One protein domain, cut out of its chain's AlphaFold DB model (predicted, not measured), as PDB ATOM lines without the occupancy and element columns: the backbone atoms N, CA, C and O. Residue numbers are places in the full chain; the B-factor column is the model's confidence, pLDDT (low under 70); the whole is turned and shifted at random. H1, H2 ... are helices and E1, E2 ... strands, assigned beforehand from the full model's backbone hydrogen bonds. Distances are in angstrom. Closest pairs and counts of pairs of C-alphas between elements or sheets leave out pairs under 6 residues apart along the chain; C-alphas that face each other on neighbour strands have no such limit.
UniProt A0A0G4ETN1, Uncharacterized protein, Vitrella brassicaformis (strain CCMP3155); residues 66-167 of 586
ATOM      1  N   ALA A  66     -35.137   9.091 -38.560       94.88
ATOM      2  CA  ALA A  66     -35.789  10.354 -38.239       94.88
ATOM      3  C   ALA A  66     -35.809  10.601 -36.732       94.88
ATOM      4  O   ALA A  66     -35.669  11.748 -36.313       94.88
ATOM      5  N   ASP A  67     -35.961   9.548 -35.934       94.12
ATOM      6  CA  ASP A  67     -36.106   9.647 -34.486       94.12
ATOM      7  C   ASP A  67     -34.773  10.009 -33.835       94.12
ATOM      8  O   ASP A  67     -34.726  10.893 -32.976       94.12
ATOM      9  N   LEU A  68     -33.665   9.437 -34.321       92.12
ATOM     10  CA  LEU A  68     -32.328   9.851 -33.912       92.12
ATOM     11  C   LEU A  68     -32.072  11.324 -34.249       92.12
ATOM     12  O   LEU A  68     -31.638  12.085 -33.383       92.12
ATOM     13  N   LEU A  69     -32.333  11.748 -35.492       95.06
ATOM     14  CA  LEU A  69     -32.114  13.143 -35.894       95.06
ATOM     15  C   LEU A  69     -32.984  14.104 -35.078       95.06
ATOM     16  O   LEU A  69     -32.479  15.135 -34.638       95.06
ATOM     17  N   LYS A  70     -34.250  13.753 -34.825       96.56
ATOM     18  CA  LYS A  70     -35.152  14.523 -33.960       96.56
ATOM     19  C   LYS A  70     -34.595  14.649 -32.543       96.56
ATOM     20  O   LYS A  70     -34.442  15.760 -32.056       96.56
ATOM     21  N   SER A  71     -34.175  13.543 -31.932       94.94
ATOM     22  CA  SER A  71     -33.579  13.550 -30.591       94.94
ATOM     23  C   SER A  71     -32.325  14.436 -30.502       94.94
ATOM     24  O   SER A  71     -32.135  15.165 -29.522       94.94
ATOM     25  N   GLN A  72     -31.483  14.431 -31.539       94.75
ATOM     26  CA  GLN A  72     -30.309  15.306 -31.609       94.75
ATOM     27  C   GLN A  72     -30.692  16.781 -31.779       94.75
ATOM     28  O   GLN A  72     -30.106  17.642 -31.122       94.75
ATOM     29  N   ILE A  73     -31.694  17.085 -32.613       96.88
ATOM     30  CA  ILE A  73     -32.231  18.446 -32.755       96.88
ATOM     31  C   ILE A  73     -32.804  18.921 -31.416       96.88
ATOM     32  O   ILE A  73     -32.425  19.993 -30.958       96.88
ATOM     33  N   ASP A  74     -33.627  18.120 -30.740       97.56
ATOM     34  CA  ASP A  74     -34.212  18.458 -29.436       97.56
ATOM     35  C   ASP A  74     -33.145  18.717 -28.366       97.56
ATOM     36  O   ASP A  74     -33.267  19.642 -27.555       97.56
ATOM     37  N   THR A  75     -32.064  17.934 -28.384       95.81
ATOM     38  CA  THR A  75     -30.906  18.133 -27.501       95.81
ATOM     39  C   THR A  75     -30.243  19.483 -27.772       95.81
ATOM     40  O   THR A  75     -29.980  20.240 -26.836       95.81
ATOM     41  N   GLN A  76     -30.027  19.828 -29.045       97.00
ATOM     42  CA  GLN A  76     -29.460  21.118 -29.449       97.00
ATOM     43  C   GLN A  76     -30.386  22.292 -29.112       97.00
ATOM     44  O   GLN A  76     -29.928  23.299 -28.568       97.00
ATOM     45  N   LEU A  77     -31.690  22.163 -29.372       97.44
ATOM     46  CA  LEU A  77     -32.687  23.176 -29.025       97.44
ATOM     47  C   LEU A  77     -32.732  23.402 -27.512       97.44
ATOM     48  O   LEU A  77     -32.771  24.545 -27.062       97.44
ATOM     49  N   THR A  78     -32.667  22.337 -26.713       97.25
ATOM     50  CA  THR A  78     -32.612  22.440 -25.248       97.25
ATOM     51  C   THR A  78     -31.322  23.119 -24.789       97.25
ATOM     52  O   THR A  78     -31.379  24.094 -24.043       97.25
ATOM     53  N   GLY A  79     -30.164  22.663 -25.278       96.56
ATOM     54  CA  GLY A  79     -28.854  23.202 -24.895       96.56
ATOM     55  C   GLY A  79     -28.650  24.672 -25.267       96.56
ATOM     56  O   GLY A  79     -27.915  25.381 -24.586       96.56
ATOM     57  N   LYS A  80     -29.335  25.152 -26.311       96.75
ATOM     58  CA  LYS A  80     -29.287  26.548 -26.779       96.75
ATOM     59  C   LYS A  80     -30.447  27.412 -26.260       96.75
ATOM     60  O   LYS A  80     -30.583  28.556 -26.683       96.75
ATOM     61  N   GLY A  81     -31.299  26.887 -25.373       96.88
ATOM     62  CA  GLY A  81     -32.443  27.623 -24.813       96.88
ATOM     63  C   GLY A  81     -33.556  27.936 -25.827       96.88
ATOM     64  O   GLY A  81     -34.320  28.882 -25.640       96.88
ATOM     65  N   LEU A  82     -33.645  27.155 -26.904       97.94
ATOM     66  CA  LEU A  82     -34.612  27.306 -27.993       97.94
ATOM     67  C   LEU A  82     -35.851  26.419 -27.841       97.94
ATOM     68  O   LEU A  82     -36.814  26.637 -28.565       97.94
ATOM     69  N   LYS A  83     -35.854  25.440 -26.927       97.50
ATOM     70  CA  LYS A  83     -36.942  24.451 -26.788       97.50
ATOM     71  C   LYS A  83     -38.338  25.076 -26.655       97.50
ATOM     72  O   LYS A  83     -39.285  24.587 -27.258       97.50
ATOM     73  N   ASP A  84     -38.453  26.176 -25.913       97.44
ATOM     74  CA  ASP A  84     -39.727  26.884 -25.703       97.44
ATOM     75  C   ASP A  84     -39.942  28.038 -26.700       97.44
ATOM     76  O   ASP A  84     -40.824  28.878 -26.522       97.44
ATOM     77  N   VAL A  85     -39.079  28.141 -27.711       98.06
ATOM     78  CA  VAL A  85     -39.049  29.241 -28.683       98.06
ATOM     79  C   VAL A  85     -39.285  28.722 -30.091       98.06
ATOM     80  O   VAL A  85     -39.985  29.370 -30.857       98.06
ATOM     81  N   ILE A  86     -38.727  27.559 -30.419       98.12
ATOM     82  CA  ILE A  86     -38.761  26.939 -31.736       98.12
ATOM     83  C   ILE A  86     -39.264  25.502 -31.597       98.12
ATOM     84  O   ILE A  86     -38.744  24.727 -30.795       98.12
ATOM     85  N   SER A  87     -40.233  25.145 -32.429       98.25
ATOM     86  CA  SER A  87     -40.630  23.774 -32.743       98.25
ATOM     87  C   SER A  87     -40.372  23.517 -34.228       98.25
ATOM     88  O   SER A  87     -40.011  24.425 -34.978       98.25
ATOM     89  N   TYR A  88     -40.505  22.273 -34.673       98.44
ATOM     90  CA  TYR A  88     -40.321  21.933 -36.079       98.44
ATOM     91  C   TYR A  88     -41.210  20.755 -36.476       98.44
ATOM     92  O   TYR A  88     -41.362  19.802 -35.709       98.44
ATOM     93  N   ASP A  89     -41.738  20.806 -37.697       97.38
ATOM     94  CA  ASP A  89     -42.394  19.681 -38.361       97.38
ATOM     95  C   ASP A  89     -41.807  19.528 -39.768       97.38
ATOM     96  O   ASP A  89     -42.086  20.299 -40.689       97.38
ATOM     97  N   LEU A  90     -40.895  18.564 -39.914       97.94
ATOM     98  CA  LEU A  90     -40.138  18.348 -41.145       97.94
ATOM     99  C   LEU A  90     -40.381  16.926 -41.665       97.94
ATOM    100  O   LEU A  90     -40.071  15.958 -40.962       97.94
ATOM    101  N   PRO A  91     -40.871  16.770 -42.911       96.81
ATOM    102  CA  PRO A  91     -41.321  15.477 -43.420       96.81
ATOM    103  C   PRO A  91     -40.182  14.561 -43.885       96.81
ATOM    104  O   PRO A  91     -40.412  13.377 -44.124       96.81
ATOM    105  N   SER A  92     -38.960  15.078 -44.064       97.00
ATOM    106  CA  SER A  92     -37.855  14.322 -44.662       97.00
ATOM    107  C   SER A  92     -36.603  14.290 -43.785       97.00
ATOM    108  O   SER A  92     -36.253  15.257 -43.106       97.00
ATOM    109  N   LEU A  93     -35.882  13.166 -43.854       95.81
ATOM    110  CA  LEU A  93     -34.589  12.984 -43.184       95.81
ATOM    111  C   LEU A  93     -33.553  14.025 -43.618       95.81
ATOM    112  O   LEU A  93     -32.723  14.445 -42.817       95.81
ATOM    113  N   ASP A  94     -33.594  14.439 -44.883       95.44
ATOM    114  CA  ASP A  94     -32.629  15.389 -45.435       95.44
ATOM    115  C   ASP A  94     -32.868  16.802 -44.882       95.44
ATOM    116  O   ASP A  94     -31.906  17.506 -44.568       95.44
ATOM    117  N   LEU A  95     -34.134  17.187 -44.671       97.50
ATOM    118  CA  LEU A  95     -34.494  18.438 -43.997       97.50
ATOM    119  C   LEU A  95     -34.131  18.408 -42.511       97.50
ATOM    120  O   LEU A  95     -33.548  19.373 -42.024       97.50
ATOM    121  N   LEU A  96     -34.391  17.303 -41.805       97.75
ATOM    122  CA  LEU A  96     -33.971  17.135 -40.405       97.75
ATOM    123  C   LEU A  96     -32.447  17.258 -40.265       97.75
ATOM    124  O   LEU A  96     -31.941  17.997 -39.424       97.75
ATOM    125  N   GLN A  97     -31.696  16.592 -41.140       96.38
ATOM    126  CA  GLN A  97     -30.240  16.673 -41.164       96.38
ATOM    127  C   GLN A  97     -29.737  18.093 -41.450       96.38
ATOM    128  O   GLN A  97     -28.765  18.545 -40.837       96.38
ATOM    129  N   ARG A  98     -30.395  18.809 -42.365       97.38
ATOM    130  CA  ARG A  98     -30.073  20.203 -42.676       97.38
ATOM    131  C   ARG A  98     -30.393  21.133 -41.506       97.38
ATOM    132  O   ARG A  98     -29.556  21.972 -41.187       97.38
ATOM    133  N   LEU A  99     -31.531  20.957 -40.833       98.19
ATOM    134  CA  LEU A  99     -31.879  21.718 -39.630       98.19
ATOM    135  C   LEU A  99     -30.853  21.491 -38.512       98.19
ATOM    136  O   LEU A  99     -30.347  22.461 -37.950       98.19
ATOM    137  N   LEU A 100     -30.480  20.231 -38.250       97.50
ATOM    138  CA  LEU A 100     -29.446  19.892 -37.269       97.50
ATOM    139  C   LEU A 100     -28.125  20.607 -37.584       97.50
ATOM    140  O   LEU A 100     -27.535  21.216 -36.696       97.50
ATOM    141  N   TYR A 101     -27.691  20.586 -38.850       97.25
ATOM    142  CA  TYR A 101     -26.498  21.312 -39.297       97.25
ATOM    143  C   TYR A 101     -26.600  22.819 -39.041       97.25
ATOM    144  O   TYR A 101     -25.655  23.424 -38.538       97.25
ATOM    145  N   ILE A 102     -27.735  23.437 -39.382       97.81
ATOM    146  CA  ILE A 102     -27.938  24.878 -39.209       97.81
ATOM    147  C   ILE A 102     -27.876  25.242 -37.725       97.81
ATOM    148  O   ILE A 102     -27.125  26.148 -37.373       97.81
ATOM    149  N   ILE A 103     -28.597  24.542 -36.846       97.69
ATOM    150  CA  ILE A 103     -28.624  24.852 -35.405       97.69
ATOM    151  C   ILE A 103     -27.231  24.692 -34.784       97.69
ATOM    152  O   ILE A 103     -26.775  25.588 -34.071       97.69
ATOM    153  N   ASP A 104     -26.555  23.584 -35.093       96.25
ATOM    154  CA  ASP A 104     -25.202  23.261 -34.629       96.25
ATOM    155  C   ASP A 104     -24.202  24.354 -35.033       96.25
ATOM    156  O   ASP A 104     -23.502  24.930 -34.197       96.25
ATOM    157  N   LYS A 105     -24.212  24.740 -36.314       96.44
ATOM    158  CA  LYS A 105     -23.271  25.728 -36.849       96.44
ATOM    159  C   LYS A 105     -23.621  27.170 -36.529       96.44
ATOM    160  O   LYS A 105     -22.727  28.006 -36.588       96.44
ATOM    161  N   SER A 106     -24.854  27.487 -36.160       96.81
ATOM    162  CA  SER A 106     -25.288  28.868 -35.922       96.81
ATOM    163  C   SER A 106     -24.914  29.420 -34.542       96.81
ATOM    164  O   SER A 106     -25.520  30.394 -34.125       96.81
ATOM    165  N   GLY A 107     -23.946  28.837 -33.828       96.44
ATOM    166  CA  GLY A 107     -23.352  29.436 -32.622       96.44
ATOM    167  C   GLY A 107     -24.335  29.697 -31.472       96.44
ATOM    168  O   GLY A 107     -25.183  28.837 -31.203       96.44
ATOM    169  N   ASP A 108     -24.192  30.822 -30.758       97.06
ATOM    170  CA  ASP A 108     -25.006  31.162 -29.576       97.06
ATOM    171  C   ASP A 108     -26.325  31.871 -29.928       97.06
ATOM    172  O   ASP A 108     -26.363  32.954 -30.509       97.06
ATOM    173  N   TRP A 109     -27.442  31.287 -29.503       97.75
ATOM    174  CA  TRP A 109     -28.781  31.783 -29.811       97.75
ATOM    175  C   TRP A 109     -29.368  32.716 -28.750       97.75
ATOM    176  O   TRP A 109     -30.446  33.264 -28.981       97.75
ATOM    177  N   ALA A 110     -28.697  32.938 -27.614       97.12
ATOM    178  CA  ALA A 110     -29.271  33.668 -26.482       97.12
ATOM    179  C   ALA A 110     -29.813  35.063 -26.856       97.12
ATOM    180  O   ALA A 110     -30.899  35.450 -26.417       97.12
ATOM    181  N   ALA A 111     -29.097  35.813 -27.699       96.00
ATOM    182  CA  ALA A 111     -29.549  37.122 -28.174       96.00
ATOM    183  C   ALA A 111     -30.728  37.020 -29.161       96.00
ATOM    184  O   ALA A 111     -31.679  37.795 -29.087       96.00
ATOM    185  N   THR A 112     -30.705  36.035 -30.057       97.75
ATOM    186  CA  THR A 112     -31.758  35.837 -31.063       97.75
ATOM    187  C   THR A 112     -33.056  35.319 -30.447       97.75
ATOM    188  O   THR A 112     -34.132  35.727 -30.874       97.75
ATOM    189  N   VAL A 113     -32.987  34.515 -29.381       98.06
ATOM    190  CA  VAL A 113     -34.161  34.111 -28.585       98.06
ATOM    191  C   VAL A 113     -34.957  35.328 -28.112       98.06
ATOM    192  O   VAL A 113     -36.181  35.345 -28.224       98.06
ATOM    193  N   ARG A 114     -34.272  36.365 -27.623       97.81
ATOM    194  CA  ARG A 114     -34.913  37.606 -27.164       97.81
ATOM    195  C   ARG A 114     -35.612  38.341 -28.306       97.81
ATOM    196  O   ARG A 114     -36.755  38.757 -28.153       97.81
ATOM    197  N   ILE A 115     -34.963  38.420 -29.468       97.81
ATOM    198  CA  ILE A 115     -35.527  39.016 -30.691       97.81
ATOM    199  C   ILE A 115     -36.786  38.265 -31.141       97.81
ATOM    200  O   ILE A 115     -37.786  38.905 -31.454       97.81
ATOM    201  N   ILE A 116     -36.776  36.927 -31.124       98.06
ATOM    202  CA  ILE A 116     -37.954  36.118 -31.478       98.06
ATOM    203  C   ILE A 116     -39.122  36.408 -30.522       98.06
ATOM    204  O   ILE A 116     -40.250  36.590 -30.973       98.06
ATOM    205  N   ARG A 117     -38.866  36.497 -29.208       98.00
ATOM    206  CA  ARG A 117     -39.907  36.809 -28.210       98.00
ATOM    207  C   ARG A 117     -40.542  38.178 -28.459       98.00
ATOM    208  O   ARG A 117     -41.766  38.275 -28.534       98.00
ATOM    209  N   VAL A 118     -39.716  39.199 -28.694       97.75
ATOM    210  CA  VAL A 118     -40.169  40.545 -29.084       97.75
ATOM    211  C   VAL A 118     -41.035  40.483 -30.344       97.75
ATOM    212  O   VAL A 118     -42.145  41.015 -30.361       97.75
ATOM    213  N   ALA A 119     -40.580  39.777 -31.382       97.31
ATOM    214  CA  ALA A 119     -41.315  39.636 -32.635       97.31
ATOM    215  C   ALA A 119     -42.703  39.005 -32.434       97.31
ATOM    216  O   ALA A 119     -43.696  39.496 -32.977       97.31
ATOM    217  N   VAL A 120     -42.788  37.950 -31.619       97.19
ATOM    218  CA  VAL A 120     -44.050  37.271 -31.309       97.19
ATOM    219  C   VAL A 120     -45.030  38.191 -30.587       97.19
ATOM    220  O   VAL A 120     -46.196  38.256 -30.977       97.19
ATOM    221  N   HIS A 121     -44.579  38.970 -29.603       96.81
ATOM    222  CA  HIS A 121     -45.449  39.941 -28.932       96.81
ATOM    223  C   HIS A 121     -45.974  41.038 -29.866       96.81
ATOM    224  O   HIS A 121     -47.039  41.598 -29.610       96.81
ATOM    225  N   GLN A 122     -45.276  41.315 -30.968       96.56
ATOM    226  CA  GLN A 122     -45.731  42.212 -32.036       96.56
ATOM    227  C   GLN A 122     -46.647  41.530 -33.073       96.56
ATOM    228  O   GLN A 122     -46.977  42.111 -34.116       96.56
ATOM    229  N   GLY A 123     -47.057  40.286 -32.817       95.75
ATOM    230  CA  GLY A 123     -47.906  39.492 -33.702       95.75
ATOM    231  C   GLY A 123     -47.187  38.958 -34.941       95.75
ATOM    232  O   GLY A 123     -47.850  38.600 -35.915       95.75
ATOM    233  N   ARG A 124     -45.848  38.934 -34.952       95.25
ATOM    234  CA  ARG A 124     -45.061  38.243 -35.987       95.25
ATOM    235  C   ARG A 124     -44.998  36.744 -35.645       95.25
ATOM    236  O   ARG A 124     -45.276  36.354 -34.513       95.25
ATOM    237  N   GLY A 125     -44.723  35.889 -36.630       89.69
ATOM    238  CA  GLY A 125     -44.637  34.434 -36.422       89.69
ATOM    239  C   GLY A 125     -45.942  33.796 -35.929       89.69
ATOM    240  O   GLY A 125     -45.914  32.843 -35.161       89.69
ATOM    241  N   GLY A 126     -47.096  34.370 -36.285       92.94
ATOM    242  CA  GLY A 126     -48.407  33.913 -35.808       92.94
ATOM    243  C   GLY A 126     -48.769  34.354 -34.383       92.94
ATOM    244  O   GLY A 126     -49.851  34.018 -33.912       92.94
ATOM    245  N   GLY A 127     -47.914  35.129 -33.704       93.19
ATOM    246  CA  GLY A 127     -48.215  35.687 -32.383       93.19
ATOM    247  C   GLY A 127     -48.200  34.668 -31.239       93.19
ATOM    248  O   GLY A 127     -48.764  34.942 -30.181       93.19
ATOM    249  N   GLN A 128     -47.553  33.514 -31.428       95.12
ATOM    250  CA  GLN A 128     -47.409  32.487 -30.397       95.12
ATOM    251  C   GLN A 128     -46.017  31.845 -30.411       95.12
ATOM    252  O   GLN A 128     -45.358  31.789 -31.446       95.12
ATOM    253  N   LEU A 129     -45.589  31.360 -29.242       97.00
ATOM    254  CA  LEU A 129     -44.413  30.508 -29.085       97.00
ATOM    255  C   LEU A 129     -44.843  29.084 -28.697       97.00
ATOM    256  O   LEU A 129     -45.830  28.940 -27.969       97.00
ATOM    257  N   PRO A 130     -44.086  28.053 -29.108       98.00
ATOM    258  CA  PRO A 130     -42.931  28.131 -30.011       98.00
ATOM    259  C   PRO A 130     -43.338  28.454 -31.465       98.00
ATOM    260  O   PRO A 130     -44.446  28.122 -31.881       98.00
ATOM    261  N   ILE A 131     -42.448  29.097 -32.235       97.75
ATOM    262  CA  ILE A 131     -42.621  29.225 -33.691       97.75
ATOM    263  C   ILE A 131     -42.317  27.880 -34.351       97.75
ATOM    264  O   ILE A 131     -41.321  27.236 -34.022       97.75
ATOM    265  N   GLU A 132     -43.164  27.459 -35.282       98.06
ATOM    266  CA  GLU A 132     -43.014  26.179 -35.969       98.06
ATOM    267  C   GLU A 132     -42.191  26.343 -37.249       98.06
ATOM    268  O   GLU A 132     -42.602  27.030 -38.187       98.06
ATOM    269  N   LEU A 133     -41.019  25.708 -37.294       98.38
ATOM    270  CA  LEU A 133     -40.192  25.651 -38.493       98.38
ATOM    271  C   LEU A 133     -40.729  24.611 -39.473       98.38
ATOM    272  O   LEU A 133     -40.925  23.441 -39.139       98.38
ATOM    273  N   THR A 134     -40.878  25.055 -40.714       98.06
ATOM    274  CA  THR A 134     -41.376  24.290 -41.856       98.06
ATOM    275  C   THR A 134     -40.252  23.978 -42.845       98.06
ATOM    276  O   THR A 134     -39.159  24.548 -42.773       98.06
ATOM    277  N   SER A 135     -40.523  23.121 -43.838       98.38
ATOM    278  CA  SER A 135     -39.576  22.834 -44.929       98.38
ATOM    279  C   SER A 135     -39.056  24.108 -45.601       98.38
ATOM    280  O   SER A 135     -37.855  24.235 -45.818       98.38
ATOM    281  N   ALA A 136     -39.937  25.083 -45.843       97.94
ATOM    282  CA  ALA A 136     -39.581  26.336 -46.502       97.94
ATOM    283  C   ALA A 136     -38.625  27.213 -45.668       97.94
ATOM    284  O   ALA A 136     -37.822  27.942 -46.243       97.94
ATOM    285  N   ASP A 137     -38.646  27.109 -44.335       98.31
ATOM    286  CA  ASP A 137     -37.691  27.819 -43.472       98.31
ATOM    287  C   ASP A 137     -36.287  27.213 -43.597       98.31
ATOM    288  O   ASP A 137     -35.301  27.921 -43.787       98.31
ATOM    289  N   VAL A 138     -36.195  25.881 -43.568       98.25
ATOM    290  CA  VAL A 138     -34.922  25.155 -43.697       98.25
ATOM    291  C   VAL A 138     -34.348  25.271 -45.111       98.25
ATOM    292  O   VAL A 138     -33.133  25.377 -45.292       98.25
ATOM    293  N   GLU A 139     -35.206  25.256 -46.128       97.62
ATOM    294  CA  GLU A 139     -34.815  25.395 -47.530       97.62
ATOM    295  C   GLU A 139     -34.369  26.817 -47.867       97.62
ATOM    296  O   GLU A 139     -33.325  26.976 -48.513       97.62
ATOM    297  N   GLY A 140     -35.087  27.825 -47.358       96.81
ATOM    298  CA  GLY A 140     -34.805  29.248 -47.562       96.81
ATOM    299  C   GLY A 140     -33.454  29.711 -47.010       96.81
ATOM    300  O   GLY A 140     -32.900  30.699 -47.480       96.81
ATOM    301  N   VAL A 141     -32.850  28.957 -46.086       97.31
ATOM    302  CA  VAL A 141     -31.493  29.229 -45.577       97.31
ATOM    303  C   VAL A 141     -30.417  29.138 -46.677       97.31
ATOM    304  O   VAL A 141     -29.341  29.722 -46.546       97.31
ATOM    305  N   GLY A 142     -30.694  28.428 -47.773       96.56
ATOM    306  CA  GLY A 142     -29.760  28.263 -48.887       96.56
ATOM    307  C   GLY A 142     -28.705  27.174 -48.664       96.56
ATOM    308  O   GLY A 142     -28.765  26.379 -47.721       96.56
ATOM    309  N   SER A 143     -27.753  27.074 -49.592       96.50
ATOM    310  CA  SER A 143     -26.780  25.978 -49.614       96.50
ATOM    311  C   SER A 143     -25.850  25.984 -48.392       96.50
ATOM    312  O   SER A 143     -25.686  26.984 -47.694       96.50
ATOM    313  N   ARG A 144     -25.154  24.864 -48.162       95.69
ATOM    314  CA  ARG A 144     -24.134  24.770 -47.106       95.69
ATOM    315  C   ARG A 144     -23.042  25.840 -47.245       95.69
ATOM    316  O   ARG A 144     -22.564  26.344 -46.234       95.69
ATOM    317  N   ALA A 145     -22.664  26.184 -48.477       96.12
ATOM    318  CA  ALA A 145     -21.693  27.241 -48.747       96.12
ATOM    319  C   ALA A 145     -22.228  28.618 -48.318       96.12
ATOM    320  O   ALA A 145     -21.498  29.378 -47.689       96.12
ATOM    321  N   VAL A 146     -23.513  28.902 -48.568       96.44
ATOM    322  CA  VAL A 146     -24.170  30.137 -48.102       96.44
ATOM    323  C   VAL A 146     -24.181  30.202 -46.577       96.44
ATOM    324  O   VAL A 146     -23.749  31.205 -46.017       96.44
ATOM    325  N   VAL A 147     -24.583  29.119 -45.900       96.75
ATOM    326  CA  VAL A 147     -24.565  29.050 -44.428       96.75
ATOM    327  C   VAL A 147     -23.162  29.318 -43.893       96.75
ATOM    328  O   VAL A 147     -22.990  30.163 -43.026       96.75
ATOM    329  N   ASN A 148     -22.148  28.636 -44.419       96.31
ATOM    330  CA  ASN A 148     -20.775  28.775 -43.927       96.31
ATOM    331  C   ASN A 148     -20.157  30.140 -44.230       96.31
ATOM    332  O   ASN A 148     -19.306  30.594 -43.474       96.31
ATOM    333  N   GLY A 149     -20.579  30.784 -45.318       96.00
ATOM    334  CA  GLY A 149     -20.143  32.125 -45.689       96.00
ATOM    335  C   GLY A 149     -20.898  33.250 -44.977       96.00
ATOM    336  O   GLY A 149     -20.687  34.409 -45.324       96.00
ATOM    337  N   ARG A 150     -21.812  32.946 -44.048       97.50
ATOM    338  CA  ARG A 150     -22.543  33.929 -43.233       97.50
ATOM    339  C   ARG A 150     -21.971  33.977 -41.815       97.50
ATOM    340  O   ARG A 150     -21.582  32.954 -41.253       97.50
ATOM    341  N   CYS A 151     -21.975  35.164 -41.204       97.62
ATOM    342  CA  CYS A 151     -21.701  35.297 -39.771       97.62
ATOM    343  C   CYS A 151     -22.790  34.593 -38.940       97.62
ATOM    344  O   CYS A 151     -23.828  34.169 -39.457       97.62
ATOM    345  N   GLU A 152     -22.557  34.421 -37.640       98.19
ATOM    346  CA  GLU A 152     -23.499  33.736 -36.748       98.19
ATOM    347  C   GLU A 152     -24.902  34.358 -36.784       98.19
ATOM    348  O   GLU A 152     -25.871  33.650 -37.060       98.19
ATOM    349  N   ALA A 153     -25.004  35.676 -36.602       97.81
ATOM    350  CA  ALA A 153     -26.282  36.380 -36.601       97.81
ATOM    351  C   ALA A 153     -27.070  36.179 -37.908       97.81
ATOM    352  O   ALA A 153     -28.273  35.920 -37.869       97.81
ATOM    353  N   LEU A 154     -26.397  36.223 -39.065       98.06
ATOM    354  CA  LEU A 154     -27.043  35.994 -40.360       98.06
ATOM    355  C   LEU A 154     -27.491  34.544 -40.539       98.06
ATOM    356  O   LEU A 154     -28.569  34.320 -41.081       98.06
ATOM    357  N   ARG A 155     -26.721  33.551 -40.075       98.25
ATOM    358  CA  ARG A 155     -27.143  32.138 -40.128       98.25
ATOM    359  C   ARG A 155     -28.411  31.896 -39.314       98.25
ATOM    360  O   ARG A 155     -29.331  31.247 -39.804       98.25
ATOM    361  N   GLN A 156     -28.477  32.471 -38.116       98.38
ATOM    362  CA  GLN A 156     -29.659  32.391 -37.259       98.38
ATOM    363  C   GLN A 156     -30.860  33.077 -37.914       98.38
ATOM    364  O   GLN A 156     -31.924  32.472 -38.030       98.38
ATOM    365  N   LEU A 157     -30.669  34.306 -38.407       98.00
ATOM    366  CA  LEU A 157     -31.709  35.077 -39.088       98.00
ATOM    367  C   LEU A 157     -32.232  34.356 -40.335       98.00
ATOM    368  O   LEU A 157     -33.438  34.319 -40.550       98.00
ATOM    369  N   SER A 158     -31.349  33.713 -41.104       98.00
ATOM    370  CA  SER A 158     -31.713  32.944 -42.302       98.00
ATOM    371  C   SER A 158     -32.775  31.882 -42.025       98.00
ATOM    372  O   SER A 158     -33.572  31.591 -42.913       98.00
ATOM    373  N   LEU A 159     -32.770  31.302 -40.818       98.44
ATOM    374  CA  LEU A 159     -33.707  30.255 -40.414       98.44
ATOM    375  C   LEU A 159     -35.059  30.819 -39.956       98.44
ATOM    376  O   LEU A 159     -36.083  30.179 -40.158       98.44
ATOM    377  N   ILE A 160     -35.075  32.002 -39.336       98.00
ATOM    378  CA  ILE A 160     -36.275  32.563 -38.687       98.00
ATOM    379  C   ILE A 160     -36.891  33.759 -39.425       98.00
ATOM    380  O   ILE A 160     -37.953  34.231 -39.031       98.00
ATOM    381  N   GLN A 161     -36.256  34.259 -40.485       97.25
ATOM    382  CA  GLN A 161     -36.644  35.467 -41.230       97.25
ATOM    383  C   GLN A 161     -38.141  35.525 -41.594       97.25
ATOM    384  O   GLN A 161     -38.801  36.531 -41.330       97.25
ATOM    385  N   ARG A 162     -38.717  34.415 -42.078       96.88
ATOM    386  CA  ARG A 162     -40.136  34.323 -42.464       96.88
ATOM    387  C   ARG A 162     -41.063  34.563 -41.277       96.88
ATOM    388  O   ARG A 162     -42.061  35.268 -41.398       96.88
ATOM    389  N   HIS A 163     -40.690  34.050 -40.106       97.31
ATOM    390  CA  HIS A 163     -41.424  34.250 -38.857       97.31
ATOM    391  C   HIS A 163     -41.261  35.669 -38.313       97.31
ATOM    392  O   HIS A 163     -42.162  36.186 -37.661       97.31
ATOM    393  N   LEU A 164     -40.162  36.349 -38.640       96.38
ATOM    394  CA  LEU A 164     -39.983  37.770 -38.340       96.38
ATOM    395  C   LEU A 164     -40.678  38.691 -39.353       96.38
ATOM    396  O   LEU A 164     -40.696  39.903 -39.142       96.38
ATOM    397  N   ASN A 165     -41.289  38.147 -40.414       96.19
ATOM    398  CA  ASN A 165     -41.802  38.913 -41.553       96.19
ATOM    399  C   ASN A 165     -40.723  39.861 -42.108       96.19
ATOM    400  O   ASN A 165     -40.938  41.073 -42.200       96.19
ATOM    401  N   MET A 166     -39.555  39.277 -42.369       95.00
ATOM    402  CA  MET A 166     -38.399  39.888 -43.017       95.00
ATOM    403  C   MET A 166     -37.893  38.953 -44.109       95.00
ATOM    404  O   MET A 166     -38.041  37.734 -43.994       95.00
ATOM    405  N   GLU A 167     -37.267  39.514 -45.131       95.75
ATOM    406  CA  GLU A 167     -36.631  38.751 -46.204       95.75
ATOM    407  C   GLU A 167     -35.111  38.919 -46.123       95.75
ATOM    408  O   GLU A 167     -34.591  40.021 -46.144       95.75
TER     409      GLU A 167
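AT A GLANCE: This is residues 66 to 167 of the 586 residues of an uncharacterized protein of Vitrella brassicaformis (strain CCMP3155) (UniProt A0A0G4ETN1). A compact cluster of helices: H1 and H2 lie side by side, H4 and H6 pack on H2, and H3 lies at a distance from H1 and H2, near H6. Two short parallel strands, E1 and E2, form a small ribbon between H1 and the stretch after H3. The printed part has 102 residues with six named helices and two named strands, in the order H1 E1 H2 H3 E2 H4 H5 H6, and is mostly helix. It is compact, with a radius of gyration of the C-alphas of 12.5 A, and spans 33 by 29 by 23 A.

IN THESE COORDINATES: H1, residues 66 to 79, begins at C-alpha 66 (-35.789, 10.354, -38.239) and is 19.8 A long. E1 is residues 86 to 88. H2, residues 93 to 105, measures 18.2 A, and H3, residues 110 to 121, 17.5 A. E2 is residues 131 to 133, H4 135 to 140 and H5 144 to 148. H6, residues 152 to 160, measures 13.0 A and ends at C-alpha 160 (-36.275, 32.563, -38.687).

HOW THE PARTS SIT: The hub is H2. It touches H1 at a shallow tilt of 21 degrees, the same way, the closest C-alphas being those of Ile 73 and Leu 100, 5.5 A apart. With residues 95 to 99 alone it touches H4, closest at the C-alphas of Leu 99 and Val 138, 6.1 A. H4 touches H6, closest at the C-alphas of Asp 137 and Leu 159, 5.6 A. H3 and H6 are close but not clearly touching. E1, H2, H3 and E2 make a strand-helix-strand unit, two parallel neighbour strands with helices between, its crossover left-handed; N 87 and O 131 are 2.8 A apart, within hydrogen-bond range. In H1, H2, H4 and H5 every O i to N i+4 pair is within hydrogen-bond range; H3 has 7 of 8 and H6 4 of 5.

THE WHOLE: The C-alphas of Leu 68 and Gln 122, the two farthest apart, are 35.1 A apart. The printed part has no cut, no link is long, and no printed residue is under 70 in pLDDT.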